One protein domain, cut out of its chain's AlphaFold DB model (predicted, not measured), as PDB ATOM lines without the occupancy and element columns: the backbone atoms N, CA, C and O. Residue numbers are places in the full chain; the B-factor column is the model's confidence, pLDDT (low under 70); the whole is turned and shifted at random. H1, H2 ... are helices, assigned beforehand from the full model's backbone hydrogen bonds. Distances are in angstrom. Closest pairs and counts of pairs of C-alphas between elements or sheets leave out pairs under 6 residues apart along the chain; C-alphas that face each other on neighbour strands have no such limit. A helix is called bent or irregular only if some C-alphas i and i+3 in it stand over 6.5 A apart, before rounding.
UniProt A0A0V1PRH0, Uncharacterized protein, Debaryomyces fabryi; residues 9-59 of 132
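Overview. This is residues 9 to 59 of the 132 residues of an uncharacterized protein of Debaryomyces fabryi (UniProt A0A0V1PRH0). A helical arm, H1, reaches far out from a small body in which the helix H2 has the closing stretch, residues 47 to 59, folded back beside it. H1 and the link residues 24 to 28 stick out from this body, and this arm makes most of the length. The printed part has 51 residues with two named helices, H1 then H2, and no named strand; its class is all helix. It is extended, with a radius of gyration of the C-alphas of 18.2 A and spans of 55 by 22 by 12 A.

Along the chain. H1 covers residues 9 to 23 and begins with C-alpha 9 at (-15.883, 33.373, -49.371); its first and last C-alphas are 20.7 A apart. H2 covers residues 34 to 46, with 18.5 A between its first and last C-alphas, from C-alpha 34 at (-43.824, 27.871, -13.659) to C-alpha 46 at (-45.050, 10.330, -8.028). Residues 47 to 59 hold no named element.

Arrangement. A short link of 10 residues joins H1 to H2. H1 and H2 are apart, with no C-alpha of the one within 8 A of the other. Residues 9 to 28, of which 9 to 23 belong to H1, stand free. In H1 and H2 every O i to N i+4 pair is within hydrogen-bond range. Neither helix is bent or irregular.

Size, cuts and confidence. The two C-alphas farthest apart, those of Lys 9 and Glu 46, are 55.6 A apart. Without the stretch that stands free, the body has 31 residues and spans 23 by 17 by 9 A, with a radius of gyration of 9.1 A. The printed part has no cut. Its mean pLDDT is 76.1; residue 9, residue 12 and residues 15 to 28 are under 70.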
ATOM      1  N   LYS A   9     -16.066  34.203 -50.572       64.44
ATOM      2  CA  LYS A   9     -15.883  33.373 -49.371       64.44
ATOM      3  C   LYS A   9     -16.278  34.103 -48.090       64.44
ATOM      4  O   LYS A   9     -16.948  33.506 -47.256       64.44
ATOM      5  N   ASP A  10     -15.937  35.382 -47.974       71.06
ATOM      6  CA  ASP A  10     -16.275  36.191 -46.799       71.06
ATOM      7  C   ASP A  10     -17.778  36.459 -46.738       71.06
ATOM      8  O   ASP A  10     -18.369  36.412 -45.665       71.06
ATOM      9  N   LYS A  11     -18.432  36.643 -47.894       71.31
ATOM     10  CA  LYS A  11     -19.898  36.724 -47.957       71.31
ATOM     11  C   LYS A  11     -20.565  35.428 -47.513       71.31
ATOM     12  O   LYS A  11     -21.472  35.497 -46.703       71.31
ATOM     13  N   ALA A  12     -20.092  34.276 -47.989       69.12
ATOM     14  CA  ALA A  12     -20.644  32.980 -47.596       69.12
ATOM     15  C   ALA A  12     -20.438  32.687 -46.100       69.12
ATOM     16  O   ALA A  12     -21.320  32.123 -45.466       69.12
ATOM     17  N   PHE A  13     -19.302  33.102 -45.532       73.38
ATOM     18  CA  PHE A  13     -19.016  32.975 -44.103       73.38
ATOM     19  C   PHE A  13     -19.874  33.920 -43.249       73.38
ATOM     20  O   PHE A  13     -20.376  33.531 -42.198       73.38
ATOM     21  N   ILE A  14     -20.075  35.162 -43.696       71.62
ATOM     22  CA  ILE A  14     -20.962  36.117 -43.020       71.62
ATOM     23  C   ILE A  14     -22.415  35.647 -43.131       71.62
ATOM     24  O   ILE A  14     -23.130  35.684 -42.144       71.62
ATOM     25  N   GLU A  15     -22.841  35.149 -44.288       66.44
ATOM     26  CA  GLU A  15     -24.193  34.636 -44.520       66.44
ATOM     27  C   GLU A  15     -24.463  33.361 -43.711       66.44
ATOM     28  O   GLU A  15     -25.522  33.263 -43.104       66.44
ATOM     29  N   SER A  16     -23.492  32.443 -43.584       63.59
ATOM     30  CA  SER A  16     -23.612  31.293 -42.676       63.59
ATOM     31  C   SER A  16     -23.657  31.720 -41.208       63.59
ATOM     32  O   SER A  16     -24.453  31.193 -40.449       63.59
ATOM     33  N   THR A  17     -22.853  32.712 -40.814       65.50
ATOM     34  CA  THR A  17     -22.842  33.231 -39.436       65.50
ATOM     35  C   THR A  17     -24.136  33.980 -39.102       65.50
ATOM     36  O   THR A  17     -24.614  33.918 -37.975       65.50
ATOM     37  N   LEU A  18     -24.720  34.696 -40.067       64.38
ATOM     38  CA  LEU A  18     -26.004  35.379 -39.911       64.38
ATOM     39  C   LEU A  18     -27.178  34.393 -39.922       64.38
ATOM     40  O   LEU A  18     -28.108  34.587 -39.152       64.38
ATOM     41  N   LEU A  19     -27.115  33.324 -40.723       60.94
ATOM     42  CA  LEU A  19     -28.071  32.212 -40.673       60.94
ATOM     43  C   LEU A  19     -28.016  31.476 -39.329       60.94
ATOM     44  O   LEU A  19     -29.069  31.184 -38.770       60.94
ATOM     45  N   ASP A  20     -26.817  31.238 -38.790       59.53
ATOM     46  CA  ASP A  20     -26.637  30.670 -37.450       59.53
ATOM     47  C   ASP A  20     -27.244  31.614 -36.389       59.53
ATOM     48  O   ASP A  20     -28.050  31.179 -35.570       59.53
ATOM     49  N   LEU A  21     -26.989  32.929 -36.472       58.44
ATOM     50  CA  LEU A  21     -27.559  33.938 -35.558       58.44
ATOM     51  C   LEU A  21     -29.085  34.124 -35.682       58.44
ATOM     52  O   LEU A  21     -29.733  34.424 -34.682       58.44
ATOM     53  N   GLU A  22     -29.671  33.967 -36.873       51.97
ATOM     54  CA  GLU A  22     -31.130  34.011 -37.085       51.97
ATOM     55  C   GLU A  22     -31.823  32.686 -36.722       51.97
ATOM     56  O   GLU A  22     -33.028  32.674 -36.452       51.97
ATOM     57  N   SER A  23     -31.076  31.577 -36.687       48.59
ATOM     58  CA  SER A  23     -31.560  30.278 -36.202       48.59
ATOM     59  C   SER A  23     -31.675  30.208 -34.679       48.59
ATOM     60  O   SER A  23     -32.411  29.359 -34.180       48.59
ATOM     61  N   VAL A  24     -31.107  31.188 -33.960       50.59
ATOM     62  CA  VAL A  24     -31.461  31.530 -32.571       50.59
ATOM     63  C   VAL A  24     -32.858  32.174 -32.541       50.59
ATOM     64  O   VAL A  24     -33.079  33.290 -32.062       50.59
ATOM     65  N   LYS A  25     -33.855  31.487 -33.102       51.41
ATOM     66  CA  LYS A  25     -35.251  31.749 -32.773       51.41
ATOM     67  C   LYS A  25     -35.410  31.423 -31.295       51.41
ATOM     68  O   LYS A  25     -34.926  30.401 -30.834       51.41
ATOM     69  N   LYS A  26     -36.086  32.310 -30.562       53.47
ATOM     70  CA  LYS A  26     -36.602  32.035 -29.218       53.47
ATOM     71  C   LYS A  26     -37.295  30.673 -29.224       53.47
ATOM     72  O   LYS A  26     -38.443  30.580 -29.656       53.47
ATOM     73  N   ASP A  27     -36.612  29.654 -28.733       56.69
ATOM     74  CA  ASP A  27     -37.270  28.441 -28.297       56.69
ATOM     75  C   ASP A  27     -38.079  28.836 -27.060       56.69
ATOM     76  O   ASP A  27     -37.538  29.108 -25.983       56.69
ATOM     77  N   GLU A  28     -39.394  28.979 -27.235       66.19
ATOM     78  CA  GLU A  28     -40.344  29.007 -26.123       66.19
ATOM     79  C   GLU A  28     -40.259  27.644 -25.434       66.19
ATOM     80  O   GLU A  28     -40.951  26.685 -25.776       66.19
ATOM     81  N   HIS A  29     -39.317  27.529 -24.504       72.00
ATOM     82  CA  HIS A  29     -39.108  26.323 -23.733       72.00
ATOM     83  C   HIS A  29     -40.350  26.093 -22.867       72.00
ATOM     84  O   HIS A  29     -40.720  26.947 -22.065       72.00
ATOM     85  N   ILE A  30     -41.002  24.939 -23.031       79.00
ATOM     86  CA  ILE A  30     -42.285  24.614 -22.380       79.00
ATOM     87  C   ILE A  30     -42.238  24.713 -20.848       79.00
ATOM     88  O   ILE A  30     -43.266  24.932 -20.216       79.00
ATOM     89  N   PHE A  31     -41.048  24.584 -20.252       79.06
ATOM     90  CA  PHE A  31     -40.838  24.693 -18.809       79.06
ATOM     91  C   PHE A  31     -40.523  26.125 -18.339       79.06
ATOM     92  O   PHE A  31     -40.226  26.318 -17.166       79.06
ATOM     93  N   GLN A  32     -40.597  27.133 -19.220       79.56
ATOM     94  CA  GLN A  32     -40.550  28.549 -18.823       79.56
ATOM     95  C   GLN A  32     -41.802  28.974 -18.049       79.56
ATOM     96  O   GLN A  32     -41.724  29.906 -17.252       79.56
ATOM     97  N   ASP A  33     -42.948  28.319 -18.276       85.06
ATOM     98  CA  ASP A  33     -44.146  28.523 -17.461       85.06
ATOM     99  C   ASP A  33     -43.991  27.778 -16.118       85.06
ATOM    100  O   ASP A  33     -43.931  26.539 -16.113       85.06
ATOM    101  N   PRO A  34     -43.963  28.492 -14.973       83.94
ATOM    102  CA  PRO A  34     -43.824  27.871 -13.659       83.94
ATOM    103  C   PRO A  34     -44.905  26.823 -13.362       83.94
ATOM    104  O   PRO A  34     -44.620  25.833 -12.688       83.94
ATOM    105  N   ALA A  35     -46.123  26.996 -13.891       85.38
ATOM    106  CA  ALA A  35     -47.219  26.054 -13.667       85.38
ATOM    107  C   ALA A  35     -46.969  24.701 -14.354       85.38
ATOM    108  O   ALA A  35     -47.291  23.643 -13.809       85.38
ATOM    109  N   VAL A  36     -46.362  24.725 -15.545       85.38
ATOM    110  CA  VAL A  36     -46.006  23.515 -16.298       85.38
ATOM    111  C   VAL A  36     -44.831  22.809 -15.623       85.38
ATOM    112  O   VAL A  36     -44.880  21.596 -15.422       85.38
ATOM    113  N   ALA A  37     -43.800  23.552 -15.213       86.75
ATOM    114  CA  ALA A  37     -42.645  22.987 -14.515       86.75
ATOM    115  C   ALA A  37     -43.038  22.280 -13.203       86.75
ATOM    116  O   ALA A  37     -42.585  21.162 -12.952       86.75
ATOM    117  N   GLU A  38     -43.926  22.880 -12.402       87.75
ATOM    118  CA  GLU A  38     -44.413  22.295 -11.146       87.75
ATOM    119  C   GLU A  38     -45.245  21.022 -11.377       87.75
ATOM    120  O   GLU A  38     -45.080  20.027 -10.667       87.75
ATOM    121  N   TYR A  39     -46.092  21.004 -12.414       89.75
ATOM    122  CA  TYR A  39     -46.843  19.809 -12.801       89.75
ATOM    123  C   TYR A  39     -45.916  18.626 -13.128       89.75
ATOM    124  O   TYR A  39     -46.101  17.527 -12.600       89.75
ATOM    125  N   TYR A  40     -44.894  18.847 -13.962       88.00
ATOM    126  CA  TYR A  40     -43.945  17.792 -14.334       88.00
ATOM    127  C   TYR A  40     -43.052  17.362 -13.167       88.00
ATOM    128  O   TYR A  40     -42.766  16.174 -13.038       88.00
ATOM    129  N   TYR A  41     -42.668  18.287 -12.285       89.00
ATOM    130  CA  TYR A  41     -41.920  17.958 -11.072       89.00
ATOM    131  C   TYR A  41     -42.691  16.969 -10.184       89.00
ATOM    132  O   TYR A  41     -42.167  15.915  -9.818       89.00
ATOM    133  N   ASN A  42     -43.964  17.265  -9.908       90.38
ATOM    134  CA  ASN A  42     -44.825  16.391  -9.110       90.38
ATOM    135  C   ASN A  42     -45.033  15.029  -9.786       90.38
ATOM    136  O   ASN A  42     -44.928  13.992  -9.132       90.38
ATOM    137  N   LEU A  43     -45.238  15.013 -11.107       90.25
ATOM    138  CA  LEU A  43     -45.378  13.777 -11.875       90.25
ATOM    139  C   LEU A  43     -44.120  12.895 -11.795       90.25
ATOM    140  O   LEU A  43     -44.222  11.678 -11.619       90.25
ATOM    141  N   TYR A  44     -42.929  13.484 -11.921       90.69
ATOM    142  CA  TYR A  44     -41.669  12.743 -11.836       90.69
ATOM    143  C   TYR A  44     -41.405  12.192 -10.433       90.69
ATOM    144  O   TYR A  44     -40.843  11.099 -10.310       90.69
ATOM    145  N   GLU A  45     -41.850  12.885  -9.382       89.81
ATOM    146  CA  GLU A  45     -41.775  12.367  -8.014       89.81
ATOM    147  C   GLU A  45     -42.770  11.231  -7.751       89.81
ATOM    148  O   GLU A  45     -42.378  10.184  -7.226       89.81
ATOM    149  N   GLU A  46     -44.027  11.374  -8.178       93.12
ATOM    150  CA  GLU A  46     -45.050  10.330  -8.028       93.12
ATOM    151  C   GLU A  46     -44.671   9.039  -8.764       93.12
ATOM    152  O   GLU A  46     -44.784   7.937  -8.217       93.12
ATOM    153  N   THR A  47     -44.170   9.171  -9.994       91.94
ATOM    154  CA  THR A  47     -43.762   8.035 -10.834       91.94
ATOM    155  C   THR A  47     -42.386   7.474 -10.476       91.94
ATOM    156  O   THR A  47     -42.013   6.417 -10.987       91.94
ATOM    157  N   LYS A  48     -41.640   8.139  -9.577       89.25
ATOM    158  CA  LYS A  48     -40.248   7.812  -9.221       89.25
ATOM    159  C   LYS A  48     -39.350   7.691 -10.453       89.25
ATOM    160  O   LYS A  48     -38.569   6.747 -10.571       89.25
ATOM    161  N   TYR A  49     -39.470   8.650 -11.366       88.00
ATOM    162  CA  TYR A  49     -38.675   8.671 -12.585       88.00
ATOM    163  C   TYR A  49     -37.174   8.743 -12.266       88.00
ATOM    164  O   TYR A  49     -36.743   9.517 -11.408       88.00
ATOM    165  N   GLU A  50     -36.366   7.946 -12.967       83.69
ATOM    166  CA  GLU A  50     -34.934   7.783 -12.676       83.69
ATOM    167  C   GLU A  50     -34.156   9.104 -12.770       83.69
ATOM    168  O   GLU A  50     -33.245   9.352 -11.980       83.69
ATOM    169  N   CYS A  51     -34.559   9.998 -13.678       83.06
ATOM    170  CA  CYS A  51     -33.880  11.275 -13.896       83.06
ATOM    171  C   CYS A  51     -34.513  12.460 -13.147       83.06
ATOM    172  O   CYS A  51     -34.156  13.601 -13.436       83.06
ATOM    173  N   ARG A  52     -35.410  12.237 -12.176       84.75
ATOM    174  CA  ARG A  52     -36.103  13.324 -11.447       84.75
ATOM    175  C   ARG A  52     -35.156  14.346 -10.802       84.75
ATOM    176  O   ARG A  52     -35.455  15.531 -10.775       84.75
ATOM    177  N   THR A  53     -33.984  13.909 -10.336       83.88
ATOM    178  CA  THR A  53     -32.986  14.776  -9.683       83.88
ATOM    179  C   THR A  53     -32.213  15.664 -10.656       83.88
ATOM    180  O   THR A  53     -31.513  16.567 -10.218       83.88
ATOM    181  N   HIS A  54     -32.286  15.373 -11.956       83.56
ATOM    182  CA  HIS A  54     -31.597  16.114 -13.013       83.56
ATOM    183  C   HIS A  54     -32.546  17.060 -13.760       83.56
ATOM    184  O   HIS A  54     -32.146  17.669 -14.747       83.56
ATOM    185  N   PHE A  55     -33.806  17.151 -13.328       84.50
ATOM    186  CA  PHE A  55     -34.779  18.052 -13.921       84.50
ATOM    187  C   PHE A  55     -34.522  19.483 -13.438       84.50
ATOM    188  O   PHE A  55     -34.781  19.810 -12.282       84.50
ATOM    189  N   ASP A  56     -34.009  20.316 -14.340       83.38
ATOM    190  CA  ASP A  56     -33.775  21.741 -14.126       83.38
ATOM    191  C   ASP A  56     -34.497  22.543 -15.232       83.38
ATOM    192  O   ASP A  56     -34.085  22.482 -16.395       83.38
ATOM    193  N   PRO A  57     -35.594  23.256 -14.905       81.12
ATOM    194  CA  PRO A  57     -36.373  24.048 -15.862       81.12
ATOM    195  C   PRO A  57     -35.618  25.224 -16.493       81.12
ATOM    196  O   PRO A  57     -36.009  25.681 -17.569       81.12
ATOM    197  N   GLU A  58     -34.573  25.729 -15.828       80.19
ATOM    198  CA  GLU A  58     -33.781  26.880 -16.284       80.19
ATOM    199  C   GLU A  58     -32.511  26.459 -17.033       80.19
ATOM    200  O   GLU A  58     -31.760  27.306 -17.531       80.19
ATOM    201  N   PHE A  59     -32.264  25.152 -17.140       81.44
ATOM    202  CA  PHE A  59     -31.083  24.640 -17.811       81.44
ATOM    203  C   PHE A  59     -31.104  25.000 -19.297       81.44
ATOM    204  O   PHE A  59     -31.971  24.582 -20.062       81.44
TER     205      PHE A  59